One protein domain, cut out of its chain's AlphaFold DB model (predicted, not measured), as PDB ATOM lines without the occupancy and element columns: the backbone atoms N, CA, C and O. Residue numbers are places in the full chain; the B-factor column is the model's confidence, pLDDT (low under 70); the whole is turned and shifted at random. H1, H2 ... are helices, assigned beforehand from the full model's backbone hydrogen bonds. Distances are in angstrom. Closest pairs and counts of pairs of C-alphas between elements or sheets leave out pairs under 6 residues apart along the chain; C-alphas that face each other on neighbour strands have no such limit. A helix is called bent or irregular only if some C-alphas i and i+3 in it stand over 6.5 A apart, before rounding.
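Overview. This is residues 10 to 62 of the 139 residues of the protein "Hypothetical protein" of Rhizochromulina marina (UniProt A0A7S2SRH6). Starting from the first printed residue, you see a short helix, H1, that meets one end of a very long helix, H2, at a corner, and the two make an L. H2 makes the longest axis, and most of it, residues 30 to 61, sticks out from the corner as a single free arm. The printed part has 53 residues with two named helices, H1 then H2, and no named strand; its class is all helix. The whole is extended, with a radius of gyration of the C-alphas of 19.9 A and spans of 59 by 24 by 7 A.

Arrangement. Look first at H1, residues 10 to 20, then pass over the tight link of two residues to H2, residues 23 to 61. The two touch only at the corner by their link, and only just, with 3 pairs of C-alphas within 8 A. The closest C-alphas are those of Ile 20 and Leu 26, 5.3 A apart. H2 touches H1 with residues 25 to 29 alone. Their lines stand at a steep tilt of 67 degrees, and they run opposite ways. Residues 10 to 16 of H1 stand free. In H2 every O i to N i+4 pair is within hydrogen-bond range; in H1 5 of 7 are.

Along the chain. Find C-alpha 10 at (60.405, 119.682, 131.961); from there H1 runs 16.4 A to C-alpha 20. H1 is only just irregular: C-alphas 11 and 14 are 7.0 A apart. Find C-alpha 23 at (80.029, 111.660, 142.915); H2 runs 56.6 A from it to C-alpha 61 at (85.380, 117.137, 86.792), and it is not bent.

Size, cuts and confidence. The two C-alphas farthest apart are those of Glu 22 and Gly 62, 59.3 A. The printed part has no cut. Mean pLDDT of the printed part is 84.8; look for values under 70 at residue 55 and residues 58 to 62.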
ATOM      1  N   GLN A  10      60.285 118.474 131.138       87.69
ATOM      2  CA  GLN A  10      60.405 119.682 131.961       87.69
ATOM      3  C   GLN A  10      60.379 119.368 133.467       87.69
ATOM      4  O   GLN A  10      61.138 119.958 134.235       87.69
ATOM      5  N   ASP A  11      59.589 118.374 133.879       88.81
ATOM      6  CA  ASP A  11      59.406 118.009 135.289       88.81
ATOM      7  C   ASP A  11      60.544 117.127 135.826       88.81
ATOM      8  O   ASP A  11      60.684 116.936 137.036       88.81
ATOM      9  N   VAL A  12      61.382 116.582 134.938       88.94
ATOM     10  CA  VAL A  12      62.497 115.694 135.303       88.94
ATOM     11  C   VAL A  12      63.860 116.387 135.309       88.94
ATOM     12  O   VAL A  12      64.828 115.787 135.775       88.94
ATOM     13  N   VAL A  13      63.937 117.655 134.885       89.38
ATOM     14  CA  VAL A  13      65.192 118.429 134.857       89.38
ATOM     15  C   VAL A  13      65.765 118.624 136.266       89.38
ATOM     16  O   VAL A  13      66.920 118.296 136.522       89.38
ATOM     17  N   LEU A  14      64.961 119.109 137.218       89.88
ATOM     18  CA  LEU A  14      65.430 119.348 138.591       89.88
ATOM     19  C   LEU A  14      65.793 118.047 139.338       89.88
ATOM     20  O   LEU A  14      66.858 118.005 139.961       89.88
ATOM     21  N   PRO A  15      64.985 116.967 139.276       90.94
ATOM     22  CA  PRO A  15      65.376 115.665 139.821       90.94
ATOM     23  C   PRO A  15      66.670 115.101 139.221       90.94
ATOM     24  O   PRO A  15      67.443 114.468 139.938       90.94
ATOM     25  N   PHE A  16      66.920 115.338 137.929       90.88
ATOM     26  CA  PHE A  16      68.154 114.923 137.264       90.88
ATOM     27  C   PHE A  16      69.386 115.600 137.879       90.88
ATOM     28  O   PHE A  16      70.308 114.902 138.295       90.88
ATOM     29  N   PHE A  17      69.377 116.930 138.028       90.62
ATOM     30  CA  PHE A  17      70.515 117.660 138.605       90.62
ATOM     31  C   PHE A  17      70.763 117.334 140.081       90.62
ATOM     32  O   PHE A  17      71.903 117.335 140.535       90.62
ATOM     33  N   ARG A  18      69.711 116.996 140.836       89.31
ATOM     34  CA  ARG A  18      69.876 116.493 142.207       89.31
ATOM     35  C   ARG A  18      70.604 115.153 142.222       89.31
ATOM     36  O   ARG A  18      71.549 114.993 142.981       89.31
ATOM     37  N   ARG A  19      70.214 114.225 141.347       88.44
ATOM     38  CA  ARG A  19      70.832 112.894 141.256       88.44
ATOM     39  C   ARG A  19      72.273 112.946 140.746       88.44
ATOM     40  O   ARG A  19      73.121 112.222 141.243       88.44
ATOM     41  N   ILE A  20      72.573 113.814 139.783       91.62
ATOM     42  CA  ILE A  20      73.922 113.904 139.205       91.62
ATOM     43  C   ILE A  20      74.940 114.587 140.125       91.62
ATOM     44  O   ILE A  20      76.137 114.504 139.877       91.62
ATOM     45  N   SER A  21      74.474 115.259 141.183       88.56
ATOM     46  CA  SER A  21      75.354 115.860 142.192       88.56
ATOM     47  C   SER A  21      76.111 114.817 143.026       88.56
ATOM     48  O   SER A  21      77.119 115.137 143.653       88.56
ATOM     49  N   GLU A  22      75.658 113.563 143.008       92.62
ATOM     50  CA  GLU A  22      76.337 112.440 143.643       92.62
ATOM     51  C   GLU A  22      77.594 112.051 142.844       92.62
ATOM     52  O   GLU A  22      77.564 111.919 141.620       92.62
ATOM     53  N   ALA A  23      78.715 111.837 143.542       88.38
ATOM     54  CA  ALA A  23      80.029 111.660 142.915       88.38
ATOM     55  C   ALA A  23      80.116 110.456 141.954       88.38
ATOM     56  O   ALA A  23      80.892 110.485 141.002       88.38
ATOM     57  N   GLU A  24      79.340 109.399 142.191       89.06
ATOM     58  CA  GLU A  24      79.281 108.219 141.318       89.06
ATOM     59  C   GLU A  24      78.560 108.530 139.999       89.06
ATOM     60  O   GLU A  24      79.070 108.249 138.912       89.06
ATOM     61  N   HIS A  25      77.407 109.193 140.089       88.88
ATOM     62  CA  HIS A  25      76.619 109.594 138.930       88.88
ATOM     63  C   HIS A  25      77.340 110.645 138.085       88.88
ATOM     64  O   HIS A  25      77.319 110.547 136.857       88.88
ATOM     65  N   LEU A  26      78.054 111.578 138.722       91.75
ATOM     66  CA  LEU A  26      78.866 112.568 138.024       91.75
ATOM     67  C   LEU A  26      79.967 111.914 137.178       91.75
ATOM     68  O   LEU A  26      80.085 112.241 136.002       91.75
ATOM     69  N   LYS A  27      80.722 110.960 137.738       93.19
ATOM     70  CA  LYS A  27      81.809 110.265 137.022       93.19
ATOM     71  C   LYS A  27      81.305 109.514 135.792       93.19
ATOM     72  O   LYS A  27      81.827 109.700 134.697       93.19
ATOM     73  N   SER A  28      80.241 108.724 135.954       91.94
ATOM     74  CA  SER A  28      79.638 108.005 134.822       91.94
ATOM     75  C   SER A  28      79.112 108.952 133.738       91.94
ATOM     76  O   SER A  28      79.152 108.635 132.549       91.94
ATOM     77  N   PHE A  29      78.634 110.135 134.138       93.75
ATOM     78  CA  PHE A  29      78.156 111.141 133.204       93.75
ATOM     79  C   PHE A  29      79.310 111.803 132.454       93.75
ATOM     80  O   PHE A  29      79.226 111.935 131.238       93.75
ATOM     81  N   THR A  30      80.391 112.176 133.142       93.12
ATOM     82  CA  THR A  30      81.568 112.772 132.497       93.12
ATOM     83  C   THR A  30      82.217 111.805 131.512       93.12
ATOM     84  O   THR A  30      82.481 112.196 130.384       93.12
ATOM     85  N   GLU A  31      82.343 110.522 131.865       95.75
ATOM     86  CA  GLU A  31      82.849 109.495 130.939       95.75
ATOM     87  C   GLU A  31      81.960 109.359 129.690       95.75
ATOM     88  O   GLU A  31      82.451 109.245 128.563       95.75
ATOM     89  N   ALA A  32      80.635 109.417 129.859       94.50
ATOM     90  CA  ALA A  32      79.705 109.401 128.734       94.50
ATOM     91  C   ALA A  32      79.815 110.667 127.862       94.50
ATOM     92  O   ALA A  32      79.683 110.577 126.636       94.50
ATOM     93  N   VAL A  33      80.068 111.829 128.475       95.94
ATOM     94  CA  VAL A  33      80.326 113.094 127.772       95.94
ATOM     95  C   VAL A  33      81.625 113.011 126.973       95.94
ATOM     96  O   VAL A  33      81.613 113.377 125.800       95.94
ATOM     97  N   ASP A  34      82.697 112.448 127.524       95.56
ATOM     98  CA  ASP A  34      83.976 112.290 126.817       95.56
ATOM     99  C   ASP A  34      83.835 111.390 125.579       95.56
ATOM    100  O   ASP A  34      84.292 111.724 124.483       95.56
ATOM    101  N   VAL A  35      83.100 110.279 125.707       96.19
ATOM    102  CA  VAL A  35      82.770 109.410 124.564       96.19
ATOM    103  C   VAL A  35      81.917 110.148 123.527       96.19
ATOM    104  O   VAL A  35      82.049 109.902 122.323       96.19
ATOM    105  N   PHE A  36      81.019 111.035 123.962       95.94
ATOM    106  CA  PHE A  36      80.221 111.854 123.054       95.94
ATOM    107  C   PHE A  36      81.085 112.878 122.308       95.94
ATOM    108  O   PHE A  36      80.969 112.967 121.086       95.94
ATOM    109  N   ILE A  37      81.993 113.570 123.000       95.25
ATOM    110  CA  ILE A  37      82.946 114.517 122.405       95.25
ATOM    111  C   ILE A  37      83.778 113.819 121.324       95.25
ATOM    112  O   ILE A  37      83.758 114.252 120.172       95.25
ATOM    113  N   ALA A  38      84.382 112.669 121.639       94.50
ATOM    114  CA  ALA A  38      85.183 111.901 120.681       94.50
ATOM    115  C   ALA A  38      84.389 111.497 119.420       94.50
ATOM    116  O   ALA A  38      84.920 111.462 118.307       94.50
ATOM    117  N   LYS A  39      83.085 111.212 119.558       94.56
ATOM    118  CA  LYS A  39      82.206 110.926 118.410       94.56
ATOM    119  C   LYS A  39      81.940 112.162 117.557       94.56
ATOM    120  O   LYS A  39      81.866 112.030 116.336       94.56
ATOM    121  N   ILE A  40      81.760 113.330 118.172       94.38
ATOM    122  CA  ILE A  40      81.551 114.588 117.447       94.38
ATOM    123  C   ILE A  40      82.816 114.974 116.682       94.38
ATOM    124  O   ILE A  40      82.723 115.289 115.499       94.38
ATOM    125  N   GLU A  41      83.988 114.860 117.306       92.56
ATOM    126  CA  GLU A  41      85.277 115.104 116.650       92.56
ATOM    127  C   GLU A  41      85.486 114.172 115.455       92.56
ATOM    128  O   GLU A  41      85.789 114.630 114.352       92.56
ATOM    129  N   LYS A  42      85.233 112.868 115.632       91.62
ATOM    130  CA  LYS A  42      85.322 111.895 114.539       91.62
ATOM    131  C   LYS A  42      84.396 112.260 113.375       91.62
ATOM    132  O   LYS A  42      84.848 112.277 112.234       91.62
ATOM    133  N   ARG A  43      83.137 112.613 113.659       90.12
ATOM    134  CA  ARG A  43      82.178 113.050 112.629       90.12
ATOM    135  C   ARG A  43      82.604 114.341 111.941       90.12
ATOM    136  O   ARG A  43      82.399 114.471 110.740       90.12
ATOM    137  N   ALA A  44      83.177 115.292 112.675       86.88
ATOM    138  CA  ALA A  44      83.672 116.538 112.099       86.88
ATOM    139  C   ALA A  44      84.829 116.273 111.123       86.88
ATOM    140  O   ALA A  44      84.847 116.827 110.024       86.88
ATOM    141  N   VAL A  45      85.754 115.380 111.487       85.31
ATOM    142  CA  VAL A  45      86.869 114.973 110.620       85.31
ATOM    143  C   VAL A  45      86.380 114.185 109.405       85.31
ATOM    144  O   VAL A  45      86.849 114.443 108.301       85.31
ATOM    145  N   GLU A  46      85.450 113.246 109.582       86.44
ATOM    146  CA  GLU A  46      84.850 112.484 108.477       86.44
ATOM    147  C   GLU A  46      84.134 113.415 107.499       86.44
ATOM    148  O   GLU A  46      84.444 113.392 106.313       86.44
ATOM    149  N   LYS A  47      83.292 114.326 108.000       83.62
ATOM    150  CA  LYS A  47      82.587 115.299 107.162       83.62
ATOM    151  C   LYS A  47      83.546 116.233 106.420       83.62
ATOM    152  O   LYS A  47      83.311 116.545 105.260       83.62
ATOM    153  N   ARG A  48      84.645 116.654 107.059       76.06
ATOM    154  CA  ARG A  48      85.685 117.450 106.392       76.06
ATOM    155  C   ARG A  48      86.375 116.657 105.281       76.06
ATOM    156  O   ARG A  48      86.552 117.187 104.196       76.06
ATOM    157  N   LYS A  49      86.722 115.390 105.524       78.69
ATOM    158  CA  LYS A  49      87.336 114.524 104.506       78.69
ATOM    159  C   LYS A  49      86.399 114.256 103.334       78.69
ATOM    160  O   LYS A  49      86.846 114.323 102.199       78.69
ATOM    161  N   GLU A  50      85.123 113.992 103.598       77.56
ATOM    162  CA  GLU A  50      84.106 113.821 102.554       77.56
ATOM    163  C   GLU A  50      83.967 115.092 101.710       77.56
ATOM    164  O   GLU A  50      83.975 115.010 100.485       77.56
ATOM    165  N   MET A  51      83.929 116.268 102.348       72.88
ATOM    166  CA  MET A  51      83.916 117.550 101.641       72.88
ATOM    167  C   MET A  51      85.192 117.790 100.827       72.88
ATOM    168  O   MET A  51      85.102 118.235  99.688       72.88
ATOM    169  N   ASP A  52      86.367 117.462 101.367       71.00
ATOM    170  CA  ASP A  52      87.643 117.598 100.658       71.00
ATOM    171  C   ASP A  52      87.732 116.622  99.466       71.00
ATOM    172  O   ASP A  52      88.281 116.957  98.415       71.00
ATOM    173  N   GLU A  53      87.201 115.403  99.600       75.06
ATOM    174  CA  GLU A  53      87.133 114.414  98.520       75.06
ATOM    175  C   GLU A  53      86.117 114.804  97.444       75.06
ATOM    176  O   GLU A  53      86.406 114.662  96.254       75.06
ATOM    177  N   GLU A  54      84.957 115.334  97.833       73.00
ATOM    178  CA  GLU A  54      83.971 115.887  96.905       73.00
ATOM    179  C   GLU A  54      84.536 117.110  96.176       73.00
ATOM    180  O   GLU A  54      84.434 117.186  94.953       73.00
ATOM    181  N   ALA A  55      85.221 118.014  96.883       68.19
ATOM    182  CA  ALA A  55      85.898 119.162  96.288       68.19
ATOM    183  C   ALA A  55      86.981 118.724  95.295       68.19
ATOM    184  O   ALA A  55      87.067 119.267  94.196       68.19
ATOM    185  N   LYS A  56      87.775 117.694  95.620       70.62
ATOM    186  CA  LYS A  56      88.747 117.114  94.677       70.62
ATOM    187  C   LYS A  56      88.073 116.488  93.458       70.62
ATOM    188  O   LYS A  56      88.583 116.645  92.352       70.62
ATOM    189  N   ARG A  57      86.944 115.794  93.634       70.06
ATOM    190  CA  ARG A  57      86.178 115.222  92.515       70.06
ATOM    191  C   ARG A  57      85.573 116.306  91.625       70.06
ATOM    192  O   ARG A  57      85.671 116.170  90.414       70.06
ATOM    193  N   LYS A  58      85.029 117.382  92.199       60.56
ATOM    194  CA  LYS A  58      84.520 118.544  91.447       60.56
ATOM    195  C   LYS A  58      85.640 119.276  90.704       60.56
ATOM    196  O   LYS A  58      85.500 119.524  89.511       60.56
ATOM    197  N   LYS A  59      86.797 119.490  91.348       59.97
ATOM    198  CA  LYS A  59      88.008 120.030  90.698       59.97
ATOM    199  C   LYS A  59      88.483 119.149  89.534       59.97
ATOM    200  O   LYS A  59      88.848 119.673  88.492       59.97
ATOM    201  N   ALA A  60      88.439 117.822  89.671       59.19
ATOM    202  CA  ALA A  60      88.796 116.894  88.592       59.19
ATOM    203  C   ALA A  60      87.744 116.806  87.468       59.19
ATOM    204  O   ALA A  60      88.082 116.413  86.354       59.19
ATOM    205  N   ALA A  61      86.482 117.143  87.753       62.00
ATOM    206  CA  ALA A  61      85.380 117.137  86.792       62.00
ATOM    207  C   ALA A  61      85.201 118.475  86.042       62.00
ATOM    208  O   ALA A  61      84.411 118.523  85.104       62.00
ATOM    209  N   GLY A  62      85.933 119.533  86.413       52.50
ATOM    210  CA  GLY A  62      85.909 120.828  85.715       52.50
ATOM    211  C   GLY A  62      84.649 121.671  85.951       52.50
ATOM    212  O   GLY A  62      84.396 122.606  85.198       52.50
TER     213      GLY A  62